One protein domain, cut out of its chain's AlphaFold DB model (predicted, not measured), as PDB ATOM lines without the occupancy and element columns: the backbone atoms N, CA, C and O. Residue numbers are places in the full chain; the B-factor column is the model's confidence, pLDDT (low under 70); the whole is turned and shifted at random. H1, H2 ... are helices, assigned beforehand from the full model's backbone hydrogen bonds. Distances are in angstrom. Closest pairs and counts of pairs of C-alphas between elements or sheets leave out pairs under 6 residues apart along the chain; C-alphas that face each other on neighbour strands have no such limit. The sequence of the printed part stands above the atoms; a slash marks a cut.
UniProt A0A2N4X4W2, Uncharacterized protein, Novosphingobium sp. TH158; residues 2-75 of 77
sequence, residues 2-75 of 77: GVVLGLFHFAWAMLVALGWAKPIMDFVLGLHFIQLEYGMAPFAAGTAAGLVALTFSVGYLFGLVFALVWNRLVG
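What this domain is: This is residues 2 to 75 of the 77 residues of an uncharacterized protein of Novosphingobium sp. TH158 (UniProt A0A2N4X4W2). Two helices, H1 and the much longer H3, run side by side in opposite directions, and H2 turns off at the end of H1 to make an L-like corner. A long stretch with no named element, residues 32 to 44, folds back from the far end of H2 to the beginning of H3, while the last part of H3 sticks out past the beginning of H1 with residues 65 to 74. The printed part has 74 residues with three named helices, in the order H1, H2, H3, and no named strand; the class is all helix. The whole is loose, with a radius of gyration of the C-alphas of 16.3 A, and its flat outline spans 49 by 31 by 15 A.

Where its parts are: H1 is residues 2 to 17 and begins at C-alpha 2, (215.712, -27.026, 333.058); it is 22.4 A long from first to last C-alpha. H2 is residues 21 to 31, beginning at C-alpha 21, (230.257, -25.478, 316.246), and is 15.5 A long. H3, the longest helix, is residues 45 to 74; it is 42.5 A long and ends at C-alpha 74, (193.453, -26.498, 336.799).

How they stand to each other: H1 and H3 touch, with 32 pairs of C-alphas within 8 A. Their closest C-alphas are those of Gly 2 and Gly 59, 3.8 A apart. Their lines stand at a shallow tilt of 21 degrees, and they run opposite ways. H1 and H2 touch only at the corner by their link, and only just, with 3 pairs of C-alphas within 8 A; H1 does so with residues 12 to 16 alone. Their closest C-alphas are those of Leu 15 and Ala 21, 4.9 A apart. H1 and H2 run opposite ways at a steep tilt of 66 degrees. H2 and H3 are apart, though they follow each other in the chain. In H1, H2 and H3 every O i to N i+4 pair is within hydrogen-bond range.

The domain as a whole: The two C-alphas farthest apart are those of Glu 37 and Gly 75, at 50.8 A, while the first and last printed C-alphas, of Gly 2 and Gly 75, are 23.3 A apart. The printed part has no cut. The link from H1 to H2 is tight, with 3 residues, and the link from H2 to H3 is long, with 13 residues; the C-alphas of residues 32 to 44 lie 15 to 21 A from the mean of all C-alphas. Two stretches stand free: residues 27 to 33, of which 27 to 31 belong to H2, and residues 65 to 75, of which 65 to 74 belong to H3. Without them the body has 56 residues and spans 38 by 27 by 14 A. The mean pLDDT of the printed part is 97.2, and no printed residue is under 70.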
ATOM      1  N   GLY A   2     214.285 -27.187 332.707       96.06
ATOM      2  CA  GLY A   2     215.712 -27.026 333.058       96.06
ATOM      3  C   GLY A   2     216.651 -28.084 332.464       96.06
ATOM      4  O   GLY A   2     217.569 -27.733 331.734       96.06
ATOM      5  N   VAL A   3     216.386 -29.378 332.691       97.19
ATOM      6  CA  VAL A   3     217.212 -30.479 332.142       97.19
ATOM      7  C   VAL A   3     217.302 -30.430 330.615       97.19
ATOM      8  O   VAL A   3     218.385 -30.564 330.064       97.19
ATOM      9  N   VAL A   4     216.177 -30.198 329.933       97.94
ATOM     10  CA  VAL A   4     216.128 -30.152 328.464       97.94
ATOM     11  C   VAL A   4     216.998 -29.015 327.929       97.94
ATOM     12  O   VAL A   4     217.847 -29.254 327.074       97.94
ATOM     13  N   LEU A   5     216.844 -27.799 328.470       98.00
ATOM     14  CA  LEU A   5     217.670 -26.664 328.056       98.00
ATOM     15  C   LEU A   5     219.142 -26.871 328.422       98.00
ATOM     16  O   LEU A   5     220.004 -26.629 327.585       98.00
ATOM     17  N   GLY A   6     219.440 -27.362 329.625       98.44
ATOM     18  CA  GLY A   6     220.813 -27.632 330.050       98.44
ATOM     19  C   GLY A   6     221.516 -28.657 329.156       98.44
ATOM     20  O   GLY A   6     222.635 -28.412 328.717       98.44
ATOM     21  N   LEU A   7     220.854 -29.771 328.820       98.38
ATOM     22  CA  LEU A   7     221.412 -30.799 327.933       98.38
ATOM     23  C   LEU A   7     221.598 -30.299 326.499       98.38
ATOM     24  O   LEU A   7     222.610 -30.614 325.877       98.38
ATOM     25  N   PHE A   8     220.665 -29.495 325.985       98.56
ATOM     26  CA  PHE A   8     220.814 -28.880 324.667       98.56
ATOM     27  C   PHE A   8     222.075 -28.004 324.598       98.56
ATOM     28  O   PHE A   8     222.880 -28.121 323.674       98.56
ATOM     29  N   HIS A   9     222.305 -27.181 325.622       98.56
ATOM     30  CA  HIS A   9     223.490 -26.327 325.680       98.56
ATOM     31  C   HIS A   9     224.773 -27.094 326.018       98.56
ATOM     32  O   HIS A   9     225.856 -26.703 325.584       98.56
ATOM     33  N   PHE A  10     224.668 -28.210 326.735       98.62
ATOM     34  CA  PHE A  10     225.782 -29.132 326.908       98.62
ATOM     35  C   PHE A  10     226.204 -29.740 325.563       98.62
ATOM     36  O   PHE A  10     227.390 -29.725 325.238       98.62
ATOM     37  N   ALA A  11     225.250 -30.194 324.744       98.56
ATOM     38  CA  ALA A  11     225.533 -30.689 323.397       98.56
ATOM     39  C   ALA A  11     226.211 -29.613 322.533       98.56
ATOM     40  O   ALA A  11     227.215 -29.890 321.880       98.56
ATOM     41  N   TRP A  12     225.735 -28.365 322.604       98.38
ATOM     42  CA  TRP A  12     226.411 -27.232 321.967       98.38
ATOM     43  C   TRP A  12     227.862 -27.062 322.445       98.38
ATOM     44  O   TRP A  12     228.773 -26.953 321.625       98.38
ATOM     45  N   ALA A  13     228.112 -27.097 323.755       98.56
ATOM     46  CA  ALA A  13     229.466 -26.996 324.297       98.56
ATOM     47  C   ALA A  13     230.384 -28.132 323.805       98.56
ATOM     48  O   ALA A  13     231.564 -27.891 323.543       98.56
ATOM     49  N   MET A  14     229.849 -29.344 323.616       98.50
ATOM     50  CA  MET A  14     230.592 -30.461 323.019       98.50
ATOM     51  C   MET A  14     230.928 -30.212 321.548       98.50
ATOM     52  O   MET A  14     232.047 -30.493 321.129       98.50
ATOM     53  N   LEU A  15     230.024 -29.611 320.770       98.50
ATOM     54  CA  LEU A  15     230.337 -29.207 319.394       98.50
ATOM     55  C   LEU A  15     231.467 -28.173 319.344       98.50
ATOM     56  O   LEU A  15     232.304 -28.234 318.443       98.50
ATOM     57  N   VAL A  16     231.524 -27.248 320.308       98.31
ATOM     58  CA  VAL A  16     232.638 -26.290 320.419       98.31
ATOM     59  C   VAL A  16     233.940 -27.025 320.740       98.31
ATOM     60  O   VAL A  16     234.940 -26.793 320.066       98.31
ATOM     61  N   ALA A  17     233.927 -27.949 321.706       98.00
ATOM     62  CA  ALA A  17     235.098 -28.754 322.064       98.00
ATOM     63  C   ALA A  17     235.631 -29.598 320.893       98.00
ATOM     64  O   ALA A  17     236.840 -29.746 320.742       98.00
ATOM     65  N   LEU A  18     234.736 -30.117 320.047       98.00
ATOM     66  CA  LEU A  18     235.081 -30.925 318.873       98.00
ATOM     67  C   LEU A  18     235.442 -30.087 317.632       98.00
ATOM     68  O   LEU A  18     235.855 -30.652 316.624       98.00
ATOM     69  N   GLY A  19     235.275 -28.760 317.672       96.75
ATOM     70  CA  GLY A  19     235.530 -27.866 316.534       96.75
ATOM     71  C   GLY A  19     234.421 -27.832 315.471       96.75
ATOM     72  O   GLY A  19     234.610 -27.270 314.398       96.75
ATOM     73  N   TRP A  20     233.249 -28.403 315.757       97.88
ATOM     74  CA  TRP A  20     232.119 -28.509 314.821       97.88
ATOM     75  C   TRP A  20     231.098 -27.374 314.957       97.88
ATOM     76  O   TRP A  20     230.176 -27.265 314.151       97.88
ATOM     77  N   ALA A  21     231.249 -26.509 315.959       97.56
ATOM     78  CA  ALA A  21     230.257 -25.478 316.246       97.56
ATOM     79  C   ALA A  21     230.084 -24.449 315.114       97.56
ATOM     80  O   ALA A  21     228.955 -24.053 314.834       97.56
ATOM     81  N   LYS A  22     231.170 -24.044 314.433       97.00
ATOM     82  CA  LYS A  22     231.092 -23.048 313.352       97.00
ATOM     83  C   LYS A  22     230.283 -23.542 312.140       97.00
ATOM     84  O   LYS A  22     229.324 -22.861 311.803       97.00
ATOM     85  N   PRO A  23     230.570 -24.709 311.529       96.62
ATOM     86  CA  PRO A  23     229.759 -25.217 310.417       96.62
ATOM     87  C   PRO A  23     228.266 -25.339 310.746       96.62
ATOM     88  O   PRO A  23     227.420 -24.993 309.925       96.62
ATOM     89  N   ILE A  24     227.936 -25.795 311.960       97.50
ATOM     90  CA  ILE A  24     226.544 -25.908 312.412       97.50
ATOM     91  C   ILE A  24     225.893 -24.529 312.527       97.50
ATOM     92  O   ILE A  24     224.768 -24.343 312.068       97.50
ATOM     93  N   MET A  25     226.588 -23.554 313.112       97.62
ATOM     94  CA  MET A  25     226.053 -22.203 313.252       97.62
ATOM     95  C   MET A  25     225.943 -21.485 311.903       97.62
ATOM     96  O   MET A  25     224.935 -20.835 311.657       97.62
ATOM     97  N   ASP A  26     226.903 -21.663 310.995       97.12
ATOM     98  CA  ASP A  26     226.831 -21.118 309.634       97.12
ATOM     99  C   ASP A  26     225.619 -21.687 308.872       97.12
ATOM    100  O   ASP A  26     224.897 -20.937 308.214       97.12
ATOM    101  N   PHE A  27     225.326 -22.984 309.026       97.38
ATOM    102  CA  PHE A  27     224.107 -23.594 308.489       97.38
ATOM    103  C   PHE A  27     222.834 -22.996 309.109       97.38
ATOM    104  O   PHE A  27     221.924 -22.597 308.381       97.38
ATOM    105  N   VAL A  28     222.765 -22.894 310.442       97.69
ATOM    106  CA  VAL A  28     221.602 -22.331 311.152       97.69
ATOM    107  C   VAL A  28     221.358 -20.876 310.751       97.69
ATOM    108  O   VAL A  28     220.221 -20.517 310.457       97.69
ATOM    109  N   LEU A  29     222.397 -20.041 310.697       97.81
ATOM    110  CA  LEU A  29     222.287 -18.648 310.259       97.81
ATOM    111  C   LEU A  29     221.870 -18.552 308.785       97.81
ATOM    112  O   LEU A  29     221.019 -17.729 308.445       97.81
ATOM    113  N   GLY A  30     222.373 -19.450 307.933       98.19
ATOM    114  CA  GLY A  30     221.958 -19.565 306.535       98.19
ATOM    115  C   GLY A  30     220.464 -19.865 306.369       98.19
ATOM    116  O   GLY A  30     219.806 -19.220 305.555       98.19
ATOM    117  N   LEU A  31     219.894 -20.760 307.190       98.50
ATOM    118  CA  LEU A  31     218.443 -21.024 307.202       98.50
ATOM    119  C   LEU A  31     217.607 -19.783 307.550       98.50
ATOM    120  O   LEU A  31     216.437 -19.711 307.184       98.50
ATOM    121  N   HIS A  32     218.200 -18.814 308.248       98.44
ATOM    122  CA  HIS A  32     217.554 -17.557 308.622       98.44
ATOM    123  C   HIS A  32     217.880 -16.408 307.663       98.44
ATOM    124  O   HIS A  32     217.485 -15.276 307.933       98.44
ATOM    125  N   PHE A  33     218.585 -16.670 306.555       98.12
ATOM    126  CA  PHE A  33     219.069 -15.642 305.625       98.12
ATOM    127  C   PHE A  33     219.961 -14.584 306.305       98.12
ATOM    128  O   PHE A  33     219.985 -13.424 305.897       98.12
ATOM    129  N   ILE A  34     220.695 -14.976 307.353       98.06
ATOM    130  CA  ILE A  34     221.591 -14.097 308.110       98.06
ATOM    131  C   ILE A  34     223.038 -14.340 307.676       98.06
ATOM    132  O   ILE A  34     223.520 -15.471 307.706       98.06
ATOM    133  N   GLN A  35     223.754 -13.262 307.353       95.69
ATOM    134  CA  GLN A  35     225.193 -13.284 307.093       95.69
ATOM    135  C   GLN A  35     225.919 -12.411 308.121       95.69
ATOM    136  O   GLN A  35     225.713 -11.200 308.173       95.69
ATOM    137  N   LEU A  36     226.763 -13.034 308.945       95.00
ATOM    138  CA  LEU A  36     227.578 -12.365 309.962       95.00
ATOM    139  C   LEU A  36     229.050 -12.730 309.779       95.00
ATOM    140  O   LEU A  36     229.383 -13.894 309.556       95.00
ATOM    141  N   GLU A  37     229.932 -11.753 309.962       94.25
ATOM    142  CA  GLU A  37     231.362 -12.005 310.136       94.25
ATOM    143  C   GLU A  37     231.649 -12.235 311.625       94.25
ATOM    144  O   GLU A  37     231.670 -11.301 312.424       94.25
ATOM    145  N   TYR A  38     231.826 -13.498 312.021       94.62
ATOM    146  CA  TYR A  38     232.154 -13.870 313.400       94.62
ATOM    147  C   TYR A  38     233.044 -15.119 313.457       94.62
ATOM    148  O   TYR A  38     233.062 -15.955 312.546       94.62
ATOM    149  N   GLY A  39     233.783 -15.242 314.559       94.75
ATOM    150  CA  GLY A  39     234.613 -16.399 314.877       94.75
ATOM    151  C   GLY A  39     234.113 -17.134 316.118       94.75
ATOM    152  O   GLY A  39     233.450 -16.552 316.977       94.75
ATOM    153  N   MET A  40     234.468 -18.414 316.226       95.44
ATOM    154  CA  MET A  40     234.249 -19.191 317.445       95.44
ATOM    155  C   MET A  40     235.465 -19.060 318.355       95.44
ATOM    156  O   MET A  40     236.586 -19.353 317.941       95.44
ATOM    157  N   ALA A  41     235.244 -18.637 319.599       96.81
ATOM    158  CA  ALA A  41     236.287 -18.686 320.615       96.81
ATOM    159  C   ALA A  41     236.661 -20.152 320.936       96.81
ATOM    160  O   ALA A  41     235.812 -21.041 320.797       96.81
ATOM    161  N   PRO A  42     237.898 -20.420 321.398       96.94
ATOM    162  CA  PRO A  42     238.294 -21.752 321.844       96.94
ATOM    163  C   PRO A  42     237.410 -22.269 322.982       96.94
ATOM    164  O   PRO A  42     236.893 -21.493 323.792       96.94
ATOM    165  N   PHE A  43     237.275 -23.592 323.080       98.31
ATOM    166  CA  PHE A  43     236.564 -24.209 324.195       98.31
ATOM    167  C   PHE A  43     237.226 -23.853 325.533       98.31
ATOM    168  O   PHE A  43     238.430 -24.028 325.717       98.31
ATOM    169  N   ALA A  44     236.410 -23.414 326.490       98.44
ATOM    170  CA  ALA A  44     236.816 -23.161 327.864       98.44
ATOM    171  C   ALA A  44     235.810 -23.814 328.818       98.44
ATOM    172  O   ALA A  44     234.618 -23.495 328.793       98.44
ATOM    173  N   ALA A  45     236.293 -24.708 329.686       98.12
ATOM    174  CA  ALA A  45     235.440 -25.490 330.582       98.12
ATOM    175  C   ALA A  45     234.591 -24.609 331.517       98.12
ATOM    176  O   ALA A  45     233.421 -24.908 331.739       98.12
ATOM    177  N   GLY A  46     235.146 -23.493 332.005       98.62
ATOM    178  CA  GLY A  46     234.413 -22.530 332.834       98.62
ATOM    179  C   GLY A  46     233.223 -21.903 332.103       98.62
ATOM    180  O   GLY A  46     232.114 -21.891 332.631       98.62
ATOM    181  N   THR A  47     233.420 -21.462 330.857       98.56
ATOM    182  CA  THR A  47     232.346 -20.906 330.015       98.56
ATOM    183  C   THR A  47     231.283 -21.954 329.701       98.56
ATOM    184  O   THR A  47     230.091 -21.667 329.797       98.56
ATOM    185  N   ALA A  48     231.692 -23.183 329.373       98.56
ATOM    186  CA  ALA A  48     230.771 -24.285 329.103       98.56
ATOM    187  C   ALA A  48     229.912 -24.636 330.332       98.56
ATOM    188  O   ALA A  48     228.691 -24.741 330.222       98.56
ATOM    189  N   ALA A  49     230.534 -24.757 331.508       98.75
ATOM    190  CA  ALA A  49     229.824 -24.998 332.761       98.75
ATOM    191  C   ALA A  49     228.860 -23.849 333.094       98.75
ATOM    192  O   ALA A  49     227.704 -24.099 333.437       98.75
ATOM    193  N   GLY A  50     229.305 -22.599 332.924       98.81
ATOM    194  CA  GLY A  50     228.472 -21.412 333.112       98.81
ATOM    195  C   GLY A  50     227.243 -21.405 332.201       98.81
ATOM    196  O   GLY A  50     226.132 -21.180 332.679       98.81
ATOM    197  N   LEU A  51     227.413 -21.731 330.916       98.69
ATOM    198  CA  LEU A  51     226.317 -21.828 329.949       98.69
ATOM    199  C   LEU A  51     225.268 -22.869 330.372       98.69
ATOM    200  O   LEU A  51     224.069 -22.578 330.388       98.69
ATOM    201  N   VAL A  52     225.707 -24.078 330.722       98.75
ATOM    202  CA  VAL A  52     224.811 -25.174 331.125       98.75
ATOM    203  C   VAL A  52     224.084 -24.824 332.424       98.75
ATOM    204  O   VAL A  52     222.864 -24.963 332.497       98.75
ATOM    205  N   ALA A  53     224.803 -24.322 333.431       98.75
ATOM    206  CA  ALA A  53     224.219 -23.954 334.718       98.75
ATOM    207  C   ALA A  53     223.189 -22.824 334.580       98.75
ATOM    208  O   ALA A  53     222.092 -22.909 335.142       98.75
ATOM    209  N   LEU A  54     223.509 -21.792 333.793       98.69
ATOM    210  CA  LEU A  54     222.611 -20.670 333.540       98.69
ATOM    211  C   LEU A  54     221.329 -21.135 332.843       98.69
ATOM    212  O   LEU A  54     220.226 -20.868 333.318       98.69
ATOM    213  N   THR A  55     221.464 -21.862 331.735       98.50
ATOM    214  CA  THR A  55     220.315 -22.279 330.916       98.50
ATOM    215  C   THR A  55     219.443 -23.315 331.622       98.50
ATOM    216  O   THR A  55     218.214 -23.248 331.529       98.50
ATOM    217  N   PHE A  56     220.047 -24.213 332.408       98.69
ATOM    218  CA  PHE A  56     219.318 -25.099 333.312       98.69
ATOM    219  C   PHE A  56     218.498 -24.306 334.329       98.69
ATOM    220  O   PHE A  56     217.306 -24.575 334.487       98.69
ATOM    221  N   SER A  57     219.114 -23.324 334.994       98.69
ATOM    222  CA  SER A  57     218.464 -22.525 336.041       98.69
ATOM    223  C   SER A  57     217.285 -21.736 335.481       98.69
ATOM    224  O   SER A  57     216.182 -21.807 336.019       98.69
ATOM    225  N   VAL A  58     217.478 -21.063 334.343       98.50
ATOM    226  CA  VAL A  58     216.406 -20.349 333.634       98.50
ATOM    227  C   VAL A  58     215.283 -21.312 333.250       98.50
ATOM    228  O   VAL A  58     214.123 -21.075 333.584       98.50
ATOM    229  N   GLY A  59     215.610 -22.443 332.619       98.25
ATOM    230  CA  GLY A  59     214.613 -23.444 332.247       98.25
ATOM    231  C   GLY A  59     213.863 -24.024 333.446       98.25
ATOM    232  O   GLY A  59     212.665 -24.288 333.351       98.25
ATOM    233  N   TYR A  60     214.535 -24.235 334.576       98.19
ATOM    234  CA  TYR A  60     213.904 -24.689 335.813       98.19
ATOM    235  C   TYR A  60     212.899 -23.655 336.327       98.19
ATOM    236  O   TYR A  60     211.747 -24.013 336.567       98.19
ATOM    237  N   LEU A  61     213.298 -22.382 336.408       98.56
ATOM    238  CA  LEU A  61     212.425 -21.291 336.847       98.56
ATOM    239  C   LEU A  61     211.194 -21.143 335.945       98.56
ATOM    240  O   LEU A  61     210.078 -21.072 336.456       98.56
ATOM    241  N   PHE A  62     211.367 -21.185 334.621       97.94
ATOM    242  CA  PHE A  62     210.238 -21.180 333.682       97.94
ATOM    243  C   PHE A  62     209.285 -22.354 333.922       97.94
ATOM    244  O   PHE A  62     208.071 -22.164 333.985       97.94
ATOM    245  N   GLY A  63     209.825 -23.565 334.094       97.50
ATOM    246  CA  GLY A  63     209.019 -24.748 334.394       97.50
ATOM    247  C   GLY A  63     208.268 -24.638 335.722       97.50
ATOM    248  O   GLY A  63     207.105 -25.026 335.798       97.50
ATOM    249  N   LEU A  64     208.909 -24.076 336.749       97.81
ATOM    250  CA  LEU A  64     208.308 -23.852 338.059       97.81
ATOM    251  C   LEU A  64     207.161 -22.841 337.986       97.81
ATOM    252  O   LEU A  64     206.068 -23.131 338.466       97.81
ATOM    253  N   VAL A  65     207.382 -21.680 337.362       98.00
ATOM    254  CA  VAL A  65     206.341 -20.654 337.185       98.00
ATOM    255  C   VAL A  65     205.161 -21.228 336.407       98.00
ATOM    256  O   VAL A  65     204.020 -21.087 336.844       98.00
ATOM    257  N   PHE A  66     205.430 -21.939 335.308       96.75
ATOM    258  CA  PHE A  66     204.388 -22.612 334.539       96.75
ATOM    259  C   PHE A  66     203.586 -23.594 335.404       96.75
ATOM    260  O   PHE A  66     202.360 -23.526 335.417       96.75
ATOM    261  N   ALA A  67     204.256 -24.459 336.172       96.25
ATOM    262  CA  ALA A  67     203.589 -25.423 337.044       96.25
ATOM    263  C   ALA A  67     202.733 -24.738 338.123       96.25
ATOM    264  O   ALA A  67     201.602 -25.151 338.367       96.25
ATOM    265  N   LEU A  68     203.234 -23.663 338.738       96.69
ATOM    266  CA  LEU A  68     202.498 -22.895 339.746       96.69
ATOM    267  C   LEU A  68     201.249 -22.212 339.181       96.69
ATOM    268  O   LEU A  68     200.242 -22.122 339.884       96.69
ATOM    269  N   VAL A  69     201.315 -21.704 337.949       96.38
ATOM    270  CA  VAL A  69     200.160 -21.108 337.264       96.38
ATOM    271  C   VAL A  69     199.172 -22.199 336.867       96.38
ATOM    272  O   VAL A  69     197.994 -22.107 337.204       96.38
ATOM    273  N   TRP A  70     199.643 -23.268 336.224       96.19
ATOM    274  CA  TRP A  70     198.798 -24.376 335.783       96.19
ATOM    275  C   TRP A  70     198.048 -25.031 336.943       96.19
ATOM    276  O   TRP A  70     196.834 -25.200 336.875       96.19
ATOM    277  N   ASN A  71     198.738 -25.312 338.050       95.56
ATOM    278  CA  ASN A  71     198.121 -25.913 339.231       95.56
ATOM    279  C   ASN A  71     197.101 -24.984 339.903       95.56
ATOM    280  O   ASN A  71     196.183 -25.475 340.547       95.56
ATOM    281  N   ARG A  72     197.221 -23.658 339.742       94.50
ATOM    282  CA  ARG A  72     196.189 -22.711 340.196       94.50
ATOM    283  C   ARG A  72     194.980 -22.658 339.269       94.50
ATOM    284  O   ARG A  72     193.872 -22.486 339.755       94.50
ATOM    285  N   LEU A  73     195.189 -22.772 337.959       94.50
ATOM    286  CA  LEU A  73     194.109 -22.703 336.969       94.50
ATOM    287  C   LEU A  73     193.320 -24.013 336.861       94.50
ATOM    288  O   LEU A  73     192.124 -23.989 336.593       94.50
ATOM    289  N   VAL A  74     194.000 -25.149 337.034       92.31
ATOM    290  CA  VAL A  74     193.453 -26.498 336.799       92.31
ATOM    291  C   VAL A  74     193.357 -27.314 338.090       92.31
ATOM    292  O   VAL A  74     192.795 -28.409 338.094       92.31
ATOM    293  N   GLY A  75     193.868 -26.788 339.205       72.38
ATOM    294  CA  GLY A  75     193.621 -27.350 340.527       72.38
ATOM    295  C   GLY A  75     192.120 -27.395 340.783       72.38
ATOM    296  O   GLY A  75     191.478 -26.356 340.915       72.38
TER     297      GLY A  75